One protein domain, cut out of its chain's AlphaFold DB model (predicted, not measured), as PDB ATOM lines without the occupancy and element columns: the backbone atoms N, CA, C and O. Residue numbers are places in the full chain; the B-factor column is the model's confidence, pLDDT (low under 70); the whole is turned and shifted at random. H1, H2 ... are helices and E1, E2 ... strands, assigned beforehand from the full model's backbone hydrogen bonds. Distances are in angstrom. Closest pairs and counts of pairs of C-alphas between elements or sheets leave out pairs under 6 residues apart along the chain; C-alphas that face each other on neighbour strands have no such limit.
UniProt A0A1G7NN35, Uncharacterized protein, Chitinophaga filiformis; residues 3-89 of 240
ATOM      1  N   ILE A   3     -33.612  39.224 247.781       96.44
ATOM      2  CA  ILE A   3     -32.232  39.141 248.258       96.44
ATOM      3  C   ILE A   3     -32.260  39.093 249.788       96.44
ATOM      4  O   ILE A   3     -32.894  39.926 250.434       96.44
ATOM      5  N   THR A   4     -31.597  38.101 250.373       95.69
ATOM      6  CA  THR A   4     -31.537  37.902 251.833       95.69
ATOM      7  C   THR A   4     -30.132  38.029 252.399       95.69
ATOM      8  O   THR A   4     -29.970  38.144 253.609       95.69
ATOM      9  N   GLU A   5     -29.115  37.978 251.542       95.06
ATOM     10  CA  GLU A   5     -27.720  38.064 251.955       95.06
ATOM     11  C   GLU A   5     -26.845  38.530 250.788       95.06
ATOM     12  O   GLU A   5     -26.978  38.024 249.669       95.06
ATOM     13  N   ILE A   6     -25.912  39.441 251.069       95.31
ATOM     14  CA  ILE A   6     -24.780  39.757 250.193       95.31
ATOM     15  C   ILE A   6     -23.494  39.559 250.991       95.31
ATOM     16  O   ILE A   6     -23.308  40.161 252.047       95.31
ATOM     17  N   LYS A   7     -22.597  38.706 250.502       94.50
ATOM     18  CA  LYS A   7     -21.375  38.305 251.206       94.50
ATOM     19  C   LYS A   7     -20.149  38.523 250.329       94.50
ATOM     20  O   LYS A   7     -20.149  38.137 249.166       94.50
ATOM     21  N   ASN A   8     -19.089  39.083 250.901       92.69
ATOM     22  CA  ASN A   8     -17.770  39.066 250.281       92.69
ATOM     23  C   ASN A   8     -17.105  37.717 250.603       92.69
ATOM     24  O   ASN A   8     -16.960  37.355 251.767       92.69
ATOM     25  N   LEU A   9     -16.772  36.935 249.577       88.81
ATOM     26  CA  LEU A   9     -16.104  35.637 249.720       88.81
ATOM     27  C   LEU A   9     -14.576  35.765 249.787       88.81
ATOM     28  O   LEU A   9     -13.913  34.812 250.190       88.81
ATOM     29  N   SER A  10     -14.026  36.918 249.402       87.12
ATOM     30  CA  SER A  10     -12.589  37.212 249.422       87.12
ATOM     31  C   SER A  10     -12.114  37.830 250.740       87.12
ATOM     32  O   SER A  10     -10.910  37.953 250.957       87.12
ATOM     33  N   SER A  11     -13.028  38.223 251.632       84.62
ATOM     34  CA  SER A  11     -12.701  38.842 252.919       84.62
ATOM     35  C   SER A  11     -13.540  38.268 254.064       84.62
ATOM     36  O   SER A  11     -14.576  37.643 253.856       84.62
ATOM     37  N   ASN A  12     -13.096  38.496 255.303       84.69
ATOM     38  CA  ASN A  12     -13.815  38.078 256.517       84.69
ATOM     39  C   ASN A  12     -14.814  39.135 257.017       84.69
ATOM     40  O   ASN A  12     -15.183  39.143 258.193       84.69
ATOM     41  N   ILE A  13     -15.229  40.057 256.150       88.44
ATOM     42  CA  ILE A  13     -16.201  41.085 256.512       88.44
ATOM     43  C   ILE A  13     -17.580  40.427 256.674       88.44
ATOM     44  O   ILE A  13     -17.948  39.576 255.858       88.44
ATOM     45  N   PRO A  14     -18.357  40.792 257.713       90.62
ATOM     46  CA  PRO A  14     -19.703  40.268 257.892       90.62
ATOM     47  C   PRO A  14     -20.578  40.477 256.653       90.62
ATOM     48  O   PRO A  14     -20.529  41.523 256.006       90.62
ATOM     49  N   ALA A  15     -21.402  39.477 256.343       93.50
ATOM     50  CA  ALA A  15     -22.372  39.586 255.265       93.50
ATOM     51  C   ALA A  15     -23.400  40.689 255.564       93.50
ATOM     52  O   ALA A  15     -23.792  40.905 256.712       93.50
ATOM     53  N   ILE A  16     -23.870  41.355 254.513       94.38
ATOM     54  CA  ILE A  16     -24.988  42.288 254.589       94.38
ATOM     55  C   ILE A  16     -26.282  41.474 254.597       94.38
ATOM     56  O   ILE A  16     -26.613  40.819 253.608       94.38
ATOM     57  N   THR A  17     -27.001  41.516 255.716       94.31
ATOM     58  CA  THR A  17     -28.271  40.797 255.930       94.31
ATOM     59  C   THR A  17     -29.418  41.716 256.361       94.31
ATOM     60  O   THR A  17     -30.538  41.249 256.555       94.31
ATOM     61  N   ASP A  18     -29.166  43.023 256.501       92.44
ATOM     62  CA  ASP A  18     -30.204  44.000 256.835       92.44
ATOM     63  C   ASP A  18     -31.213  44.117 255.685       92.44
ATOM     64  O   ASP A  18     -30.902  44.624 254.605       92.44
ATOM     65  N   ALA A  19     -32.443  43.667 255.932       91.50
ATOM     66  CA  ALA A  19     -33.520  43.680 254.951       91.50
ATOM     67  C   ALA A  19     -33.810  45.086 254.392       91.50
ATOM     68  O   ALA A  19     -34.172  45.202 253.221       91.50
ATOM     69  N   ASN A  20     -33.613  46.147 255.185       91.62
ATOM     70  CA  ASN A  20     -33.836  47.526 254.741       91.62
ATOM     71  C   ASN A  20     -32.776  48.003 253.743       91.62
ATOM     72  O   ASN A  20     -33.055  48.864 252.913       91.62
ATOM     73  N   GLU A  21     -31.564  47.457 253.809       92.25
ATOM     74  CA  GLU A  21     -30.513  47.728 252.827       92.25
ATOM     75  C   GLU A  21     -30.697  46.851 251.587       92.25
ATOM     76  O   GLU A  21     -30.608  47.338 250.463       92.25
ATOM     77  N   LEU A  22     -31.019  45.568 251.775       94.00
ATOM     78  CA  LEU A  22     -31.150  44.607 250.678       94.00
ATOM     79  C   LEU A  22     -32.363  44.873 249.774       94.00
ATOM     80  O   LEU A  22     -32.300  44.624 248.571       94.00
ATOM     81  N   VAL A  23     -33.453  45.428 250.312       94.38
ATOM     82  CA  VAL A  23     -34.642  45.775 249.514       94.38
ATOM     83  C   VAL A  23     -34.385  46.910 248.513       94.38
ATOM     84  O   VAL A  23     -35.149  47.054 247.563       94.38
ATOM     85  N   LYS A  24     -33.312  47.696 248.693       94.94
ATOM     86  CA  LYS A  24     -32.959  48.833 247.821       94.94
ATOM     87  C   LYS A  24     -32.424  48.405 246.450       94.94
ATOM     88  O   LYS A  24     -32.322  49.248 245.564       94.94
ATOM     89  N   PHE A  25     -32.064  47.132 246.271       96.00
ATOM     90  CA  PHE A  25     -31.555  46.633 244.996       96.00
ATOM     91  C   PHE A  25     -32.671  46.500 243.946       96.00
ATOM     92  O   PHE A  25     -33.704  45.877 244.197       96.00
ATOM     93  N   ASP A  26     -32.421  47.028 242.747       92.75
ATOM     94  CA  ASP A  26     -33.322  47.022 241.580       92.75
ATOM     95  C   ASP A  26     -33.884  45.633 241.212       92.75
ATOM     96  O   ASP A  26     -35.024  45.508 240.766       92.75
ATOM     97  N   SER A  27     -33.109  44.577 241.461       91.56
ATOM     98  CA  SER A  27     -33.437  43.185 241.143       91.56
ATOM     99  C   SER A  27     -33.660  42.341 242.398       91.56
ATOM    100  O   SER A  27     -33.345  41.152 242.444       91.56
ATOM    101  N   ASN A  28     -34.220  42.932 243.454       89.44
ATOM    102  CA  ASN A  28     -34.531  42.198 244.679       89.44
ATOM    103  C   ASN A  28     -35.471  40.998 244.413       89.44
ATOM    104  O   ASN A  28     -35.303  39.926 244.988       89.44
ATOM    105  N   GLY A  29     -36.437  41.146 243.500       89.00
ATOM    106  CA  GLY A  29     -37.478  40.146 243.233       89.00
ATOM    107  C   GLY A  29     -37.129  39.037 242.235       89.00
ATOM    108  O   GLY A  29     -37.914  38.101 242.099       89.00
ATOM    109  N   THR A  30     -35.995  39.122 241.533       90.69
ATOM    110  CA  THR A  30     -35.607  38.223 240.428       90.69
ATOM    111  C   THR A  30     -34.092  38.081 240.347       90.69
ATOM    112  O   THR A  30     -33.375  39.026 240.643       90.69
ATOM    113  N   PHE A  31     -33.586  36.926 239.903       91.12
ATOM    114  CA  PHE A  31     -32.156  36.800 239.607       91.12
ATOM    115  C   PHE A  31     -31.736  37.809 238.530       91.12
ATOM    116  O   PHE A  31     -32.428  37.956 237.521       91.12
ATOM    117  N   ALA A  32     -30.581  38.440 238.729       92.69
ATOM    118  CA  ALA A  32     -29.938  39.288 237.740       92.69
ATOM    119  C   ALA A  32     -28.413  39.164 237.839       92.69
ATOM    120  O   ALA A  32     -27.852  39.040 238.928       92.69
ATOM    121  N   GLU A  33     -27.743  39.229 236.689       92.62
ATOM    122  CA  GLU A  33     -26.275  39.217 236.597       92.62
ATOM    123  C   GLU A  33     -25.651  40.542 237.058       92.62
ATOM    124  O   GLU A  33     -24.455  40.627 237.343       92.62
ATOM    125  N   LYS A  34     -26.470  41.590 237.137       95.62
ATOM    126  CA  LYS A  34     -26.120  42.899 237.664       95.62
ATOM    127  C   LYS A  34     -27.234  43.380 238.580       95.62
ATOM    128  O   LYS A  34     -28.396  43.316 238.195       95.62
ATOM    129  N   ILE A  35     -26.859  43.889 239.746       96.69
ATOM    130  CA  ILE A  35     -27.774  44.522 240.692       96.69
ATOM    131  C   ILE A  35     -27.235  45.883 241.119       96.69
ATOM    132  O   ILE A  35     -26.023  46.056 241.297       96.69
ATOM    133  N   THR A  36     -28.141  46.837 241.302       97.19
ATOM    134  CA  THR A  36     -27.809  48.207 241.711       97.19
ATOM    135  C   THR A  36     -28.694  48.631 242.871       97.19
ATOM    136  O   THR A  36     -29.906  48.450 242.803       97.19
ATOM    137  N   ALA A  37     -28.105  49.208 243.918       96.38
ATOM    138  CA  ALA A  37     -28.828  49.848 245.012       96.38
ATOM    139  C   ALA A  37     -28.377  51.298 245.156       96.38
ATOM    140  O   ALA A  37     -27.183  51.581 245.257       96.38
ATOM    141  N   GLU A  38     -29.340  52.208 245.209       94.19
ATOM    142  CA  GLU A  38     -29.110  53.619 245.508       94.19
ATOM    143  C   GLU A  38     -29.417  53.909 246.976       94.19
ATOM    144  O   GLU A  38     -30.200  53.206 247.622       94.19
ATOM    145  N   ASN A  39     -28.835  54.988 247.501       91.75
ATOM    146  CA  ASN A  39     -29.065  55.442 248.872       91.75
ATOM    147  C   ASN A  39     -28.784  54.348 249.915       91.75
ATOM    148  O   ASN A  39     -29.503  54.228 250.914       91.75
ATOM    149  N   VAL A  40     -27.748  53.531 249.693       89.44
ATOM    150  CA  VAL A  40     -27.264  52.623 250.735       89.44
ATOM    151  C   VAL A  40     -26.695  53.447 251.885       89.44
ATOM    152  O   VAL A  40     -25.997  54.440 251.674       89.44
ATOM    153  N   THR A  41     -27.053  53.077 253.111       82.44
ATOM    154  CA  THR A  41     -26.742  53.876 254.309       82.44
ATOM    155  C   THR A  41     -25.897  53.123 255.323       82.44
ATOM    156  O   THR A  41     -25.329  53.737 256.224       82.44
ATOM    157  N   ALA A  42     -25.763  51.803 255.174       79.81
ATOM    158  CA  ALA A  42     -24.913  51.019 256.054       79.81
ATOM    159  C   ALA A  42     -23.434  51.376 255.845       79.81
ATOM    160  O   ALA A  42     -22.879  51.193 254.760       79.81
ATOM    161  N   ALA A  43     -22.766  51.812 256.918       81.19
ATOM    162  CA  ALA A  43     -21.333  52.124 256.909       81.19
ATOM    163  C   ALA A  43     -20.462  50.931 256.470       81.19
ATOM    164  O   ALA A  43     -19.345  51.115 255.987       81.19
ATOM    165  N   THR A  44     -20.987  49.709 256.604       83.38
ATOM    166  CA  THR A  44     -20.335  48.468 256.181       83.38
ATOM    167  C   THR A  44     -19.984  48.471 254.692       83.38
ATOM    168  O   THR A  44     -18.958  47.903 254.339       83.38
ATOM    169  N   TRP A  45     -20.755  49.151 253.829       88.75
ATOM    170  CA  TRP A  45     -20.508  49.188 252.381       88.75
ATOM    171  C   TRP A  45     -19.174  49.823 251.994       88.75
ATOM    172  O   TRP A  45     -18.550  49.365 251.041       88.75
ATOM    173  N   THR A  46     -18.707  50.825 252.745       85.88
ATOM    174  CA  THR A  46     -17.478  51.574 252.432       85.88
ATOM    175  C   THR A  46     -16.245  50.681 252.374       85.88
ATOM    176  O   THR A  46     -15.374  50.887 251.536       85.88
ATOM    177  N   ASN A  47     -16.189  49.672 253.244       88.00
ATOM    178  CA  ASN A  47     -15.072  48.735 253.306       88.00
ATOM    179  C   ASN A  47     -15.480  47.320 252.888       88.00
ATOM    180  O   ASN A  47     -14.655  46.422 252.983       88.00
ATOM    181  N   PHE A  48     -16.730  47.110 252.458       91.88
ATOM    182  CA  PHE A  48     -17.298  45.779 252.245       91.88
ATOM    183  C   PHE A  48     -16.512  44.952 251.229       91.88
ATOM    184  O   PHE A  48     -16.316  43.754 251.437       91.88
ATOM    185  N   ALA A  49     -16.090  45.577 250.131       91.00
ATOM    186  CA  ALA A  49     -15.382  44.911 249.054       91.00
ATOM    187  C   ALA A  49     -14.579  45.890 248.194       91.00
ATOM    188  O   ALA A  49     -14.875  47.083 248.125       91.00
ATOM    189  N   THR A  50     -13.587  45.354 247.492       86.69
ATOM    190  CA  THR A  50     -12.888  46.028 246.394       86.69
ATOM    191  C   THR A  50     -13.383  45.521 245.036       86.69
ATOM    192  O   THR A  50     -14.099  44.523 244.959       86.69
ATOM    193  N   ALA A  51     -12.989  46.181 243.943       84.00
ATOM    194  CA  ALA A  51     -13.424  45.809 242.593       84.00
ATOM    195  C   ALA A  51     -13.105  44.350 242.210       84.00
ATOM    196  O   ALA A  51     -13.840  43.751 241.433       84.00
ATOM    197  N   ASN A  52     -12.045  43.769 242.775       81.19
ATOM    198  CA  ASN A  52     -11.584  42.420 242.437       81.19
ATOM    199  C   ASN A  52     -12.041  41.346 243.436       81.19
ATOM    200  O   ASN A  52     -11.654  40.185 243.304       81.19
ATOM    201  N   ASP A  53     -12.826  41.718 244.446       85.56
ATOM    202  CA  ASP A  53     -13.338  40.752 245.411       85.56
ATOM    203  C   ASP A  53     -14.461  39.913 244.804       85.56
ATOM    204  O   ASP A  53     -15.232  40.372 243.965       85.56
ATOM    205  N   ASN A  54     -14.574  38.668 245.261       84.38
ATOM    206  CA  ASN A  54     -15.600  37.751 244.803       84.38
ATOM    207  C   ASN A  54     -16.854  37.915 245.666       84.38
ATOM    208  O   ASN A  54     -16.843  37.607 246.860       84.38
ATOM    209  N   ILE A  55     -17.938  38.396 245.063       93.88
ATOM    210  CA  ILE A  55     -19.187  38.672 245.775       93.88
ATOM    211  C   ILE A  55     -20.192  37.550 245.564       93.88
ATOM    212  O   ILE A  55     -20.447  37.142 244.433       93.88
ATOM    213  N   GLN A  56     -20.810  37.111 246.659       93.38
ATOM    214  CA  GLN A  56     -21.987  36.257 246.657       93.38
ATOM    215  C   GLN A  56     -23.253  37.076 246.908       93.38
ATOM    216  O   GLN A  56     -23.311  37.846 247.866       93.38
ATOM    217  N   VAL A  57     -24.295  36.832 246.116       94.88
ATOM    218  CA  VAL A  57     -25.653  37.343 246.353       94.88
ATOM    219  C   VAL A  57     -26.618  36.170 246.458       94.88
ATOM    220  O   VAL A  57     -26.616  35.281 245.603       94.88
ATOM    221  N   THR A  58     -27.443  36.157 247.502       94.00
ATOM    222  CA  THR A  58     -28.423  35.096 247.760       94.00
ATOM    223  C   THR A  58     -29.844  35.644 247.637       94.00
ATOM    224  O   THR A  58     -30.216  36.546 248.385       94.00
ATOM    225  N   TRP A  59     -30.657  35.049 246.760       93.88
ATOM    226  CA  TRP A  59     -32.106  35.247 246.689       93.88
ATOM    227  C   TRP A  59     -32.832  34.058 247.313       93.88
ATOM    228  O   TRP A  59     -32.583  32.905 246.948       93.88
ATOM    229  N   ALA A  60     -33.788  34.331 248.192       90.44
ATOM    230  CA  ALA A  60     -34.607  33.319 248.843       90.44
ATOM    231  C   ALA A  60     -36.102  33.631 248.730       90.44
ATOM    232  O   ALA A  60     -36.520  34.774 248.547       90.44
ATOM    233  N   ASN A  61     -36.932  32.600 248.837       87.19
ATOM    234  CA  ASN A  61     -38.375  32.706 248.987       87.19
ATOM    235  C   ASN A  61     -38.764  32.136 250.356       87.19
ATOM    236  O   ASN A  61     -38.897  30.923 250.515       87.19
ATOM    237  N   GLY A  62     -38.878  33.009 251.361       85.75
ATOM    238  CA  GLY A  62     -38.965  32.574 252.755       85.75
ATOM    239  C   GLY A  62     -37.666  31.890 253.190       85.75
ATOM    240  O   GLY A  62     -36.586  32.439 252.998       85.75
ATOM    241  N   ALA A  63     -37.765  30.678 253.741       80.81
ATOM    242  CA  ALA A  63     -36.605  29.898 254.185       80.81
ATOM    243  C   ALA A  63     -35.853  29.181 253.043       80.81
ATOM    244  O   ALA A  63     -34.783  28.617 253.262       80.81
ATOM    245  N   THR A  64     -36.407  29.158 251.828       78.38
ATOM    246  CA  THR A  64     -35.827  28.416 250.704       78.38
ATOM    247  C   THR A  64     -34.947  29.326 249.858       78.38
ATOM    248  O   THR A  64     -35.449  30.250 249.222       78.38
ATOM    249  N   VAL A  65     -33.645  29.042 249.796       83.06
ATOM    250  CA  VAL A  65     -32.736  29.689 248.835       83.06
ATOM    251  C   VAL A  65     -33.120  29.260 247.420       83.06
ATOM    252  O   VAL A  65     -33.171  28.069 247.124       83.06
ATOM    253  N   VAL A  66     -33.397  30.234 246.553       82.31
ATOM    254  CA  VAL A  66     -33.780  30.012 245.150       82.31
ATOM    255  C   VAL A  66     -32.590  30.254 244.228       82.31
ATOM    256  O   VAL A  66     -32.358  29.471 243.311       82.31
ATOM    257  N   TYR A  67     -31.816  31.309 244.497       86.44
ATOM    258  CA  TYR A  67     -30.598  31.609 243.758       86.44
ATOM    259  C   TYR A  67     -29.449  31.985 244.686       86.44
ATOM    260  O   TYR A  67     -29.623  32.706 245.662       86.44
ATOM    261  N   ARG A  68     -28.251  31.539 244.336       88.81
ATOM    262  CA  ARG A  68     -26.967  31.994 244.848       88.81
ATOM    263  C   ARG A  68     -26.121  32.342 243.640       88.81
ATOM    264  O   ARG A  68     -25.893  31.472 242.808       88.81
ATOM    265  N   ALA A  69     -25.683  33.583 243.525       88.69
ATOM    266  CA  ALA A  69     -24.801  34.021 242.455       88.69
ATOM    267  C   ALA A  69     -23.436  34.408 243.014       88.69
ATOM    268  O   ALA A  69     -23.389  34.910 244.132       88.69
ATOM    269  N   VAL A  70     -22.354  34.151 242.275       87.25
ATOM    270  CA  VAL A  70     -20.962  34.420 242.688       87.25
ATOM    271  C   VAL A  70     -20.159  35.063 241.552       87.25
ATOM    272  O   VAL A  70     -20.584  35.016 240.397       87.25
ATOM    273  N   GLY A  71     -18.985  35.617 241.860       78.44
ATOM    274  CA  GLY A  71     -17.985  36.058 240.877       78.44
ATOM    275  C   GLY A  71     -18.096  37.512 240.417       78.44
ATOM    276  O   GLY A  71     -17.292  37.936 239.592       78.44
ATOM    277  N   GLY A  72     -19.064  38.275 240.932       78.38
ATOM    278  CA  GLY A  72     -19.302  39.648 240.488       78.38
ATOM    279  C   GLY A  72     -18.286  40.671 241.015       78.38
ATOM    280  O   GLY A  72     -17.762  40.515 242.111       78.38
ATOM    281  N   THR A  73     -18.069  41.742 240.251       86.94
ATOM    282  CA  THR A  73     -17.279  42.940 240.590       86.94
ATOM    283  C   THR A  73     -18.105  43.896 241.448       86.94
ATOM    284  O   THR A  73     -19.256  44.186 241.109       86.94
ATOM    285  N   PHE A  74     -17.511  44.439 242.515       93.69
ATOM    286  CA  PHE A  74     -18.126  45.454 243.374       93.69
ATOM    287  C   PHE A  74     -17.686  46.876 242.998       93.69
ATOM    288  O   PHE A  74     -16.500  47.148 242.818       93.69
ATOM    289  N   ALA A  75     -18.634  47.809 242.944       93.69
ATOM    290  CA  ALA A  75     -18.359  49.234 242.825       93.69
ATOM    291  C   ALA A  75     -19.244  50.041 243.783       93.69
ATOM    292  O   ALA A  75     -20.461  49.861 243.811       93.69
ATOM    293  N   LEU A  76     -18.626  50.964 244.522       92.69
ATOM    294  CA  LEU A  76     -19.303  51.947 245.366       92.69
ATOM    295  C   LEU A  76     -18.975  53.353 244.853       92.69
ATOM    296  O   LEU A  76     -17.810  53.747 244.831       92.69
ATOM    297  N   ASN A  77     -19.996  54.112 244.455       91.88
ATOM    298  CA  ASN A  77     -19.861  55.512 244.058       91.88
ATOM    299  C   ASN A  77     -20.831  56.371 244.878       91.88
ATOM    300  O   ASN A  77     -22.046  56.327 244.672       91.88
ATOM    301  N   GLY A  78     -20.300  57.116 245.851       89.44
ATOM    302  CA  GLY A  78     -21.120  57.807 246.845       89.44
ATOM    303  C   GLY A  78     -21.972  56.811 247.636       89.44
ATOM    304  O   GLY A  78     -21.437  55.935 248.308       89.44
ATOM    305  N   THR A  79     -23.296  56.932 247.535       92.50
ATOM    306  CA  THR A  79     -24.284  56.042 248.176       92.50
ATOM    307  C   THR A  79     -24.872  55.004 247.217       92.50
ATOM    308  O   THR A  79     -25.896  54.393 247.523       92.50
ATOM    309  N   THR A  80     -24.263  54.815 246.043       95.44
ATOM    310  CA  THR A  80     -24.711  53.835 245.047       95.44
ATOM    311  C   THR A  80     -23.777  52.636 245.030       95.44
ATOM    312  O   THR A  80     -22.586  52.780 244.749       95.44
ATOM    313  N   VAL A  81     -24.328  51.452 245.292       95.31
ATOM    314  CA  VAL A  81     -23.640  50.163 245.165       95.31
ATOM    315  C   VAL A  81     -24.063  49.502 243.865       95.31
ATOM    316  O   VAL A  81     -25.248  49.385 243.567       95.31
ATOM    317  N   THR A  82     -23.090  49.031 243.095       95.88
ATOM    318  CA  THR A  82     -23.309  48.197 241.914       95.88
ATOM    319  C   THR A  82     -22.509  46.912 242.054       95.88
ATOM    320  O   THR A  82     -21.309  46.951 242.320       95.88
ATOM    321  N   ILE A  83     -23.163  45.772 241.832       95.94
ATOM    322  CA  ILE A  83     -22.510  44.464 241.731       95.94
ATOM    323  C   ILE A  83     -22.830  43.909 240.345       95.94
ATOM    324  O   ILE A  83     -24.000  43.790 239.993       95.94
ATOM    325  N   SER A  84     -21.813  43.626 239.531       92.69
ATOM    326  CA  SER A  84     -21.973  43.194 238.128       92.69
ATOM    327  C   SER A  84     -21.199  41.916 237.837       92.69
ATOM    328  O   SER A  84     -20.181  41.675 238.469       92.69
ATOM    329  N   GLY A  85     -21.632  41.124 236.854       85.94
ATOM    330  CA  GLY A  85     -20.950  39.880 236.472       85.94
ATOM    331  C   GLY A  85     -21.275  38.698 237.389       85.94
ATOM    332  O   GLY A  85     -20.483  37.768 237.511       85.94
ATOM    333  N   LEU A  86     -22.425  38.736 238.063       89.25
ATOM    334  CA  LEU A  86     -22.895  37.660 238.926       89.25
ATOM    335  C   LEU A  86     -23.305  36.442 238.092       89.25
ATOM    336  O   LEU A  86     -24.276  36.490 237.339       89.25
ATOM    337  N   ALA A  87     -22.617  35.323 238.289       83.19
ATOM    338  CA  ALA A  87     -22.974  34.045 237.689       83.19
ATOM    339  C   ALA A  87     -23.806  33.213 238.668       83.19
ATOM    340  O   ALA A  87     -23.433  33.046 239.830       83.19
ATOM    341  N   ASN A  88     -24.927  32.652 238.212       82.25
ATOM    342  CA  ASN A  88     -25.779  31.798 239.038       82.25
ATOM    343  C   ASN A  88     -25.057  30.494 239.428       82.25
ATOM    344  O   ASN A  88     -24.951  29.561 238.632       82.25
ATOM    345  N   ALA A  89     -24.629  30.420 240.685       69.88
ATOM    346  CA  ALA A  89     -23.911  29.308 241.283       69.88
ATOM    347  C   ALA A  89     -24.778  28.278 242.002       69.88
ATOM    348  O   ALA A  89     -24.281  27.224 242.386       69.88
TER     349      ALA A  89
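This is residues 3 to 89 of the 240 residues of an uncharacterized protein of Chitinophaga filiformis (UniProt A0A1G7NN35). One five-stranded sheet, twisted and curled like part of a barrel, is left open between its edge strands E1 and E2; the long strand E4 bends in it, pairing with E3 before the bend and with E5 after it. Two very short helices sit near the two ends of E1, H1 by its first residue and H2 by its last. The printed part has 87 residues, with the order E1 H1 E2 H2 E3 E4 E5 along the chain; the sheet's order is E1 E3 E4 E5 E2, antiparallel throughout, and the class is mostly strand. It is compact, with a radius of gyration of the C-alphas of 11.5 A, and rounded, spanning 31 by 24 by 21 A.

E1, residues 3 to 8, is an edge strand, antiparallel to its neighbour E3, residues 55 to 61, at 162 degrees; N 4 and O 58 are 2.9 A apart, within hydrogen-bond range. H1, residues 19 to 22, only grazes the sheet; its closest C-alpha pair with E1 is Leu 22 and Ile 3, 6.1 A apart. E2, residues 34 to 37, is the other edge strand, apart from E1. It is antiparallel to E5, residues 80 to 84, at 169 degrees, with N 35 and O 83 at 2.9 A. H2, residues 45 to 48, is on the sheet at a height of 7.4 A, beside the strands and only just over none of them: 2 of its C-alphas fall on E5. E3 forms a hairpin with E4, residues 64 to 77, with N 57 and O 69 at 2.9 A. E4 bends by 79 degrees at residue 71, and its pairing is staggered: residues 64 to 72 pair with E3, residues 73 to 77 with E5. E4 and E5 form a second hairpin, with N 75 and O 82 at 2.9 A. E3, E4 and E5 make a meander, each strand the antiparallel neighbour of the one before. Residues 87 to 88 pair antiparallel with residues 69 to 70 of E4. Both helices are too short for an O i to N i+4 pair; each has its one O i to N i+3 pair within range.

E1 begins at C-alpha 3, (-32.232, 39.141, 248.258), and is 14.6 A long. E3 is 20.3 A long. E4 is the longest strand by residues, 32.1 A from C-alpha 64 at (-35.827, 28.416, 250.704) to C-alpha 77. E5 is 13.0 A long and ends at C-alpha 84, (-21.973, 43.194, 238.128).

The C-alphas of Thr 64 and Gly 78, the two farthest apart, are 33.1 A from each other. The printed part has no cut. The link from H1 to E2, 11 residues, is long; those from E3 to E4 and E4 to E5 are tight. The mean pLDDT of the printed part is 89.7, and residue 89 alone is under 70.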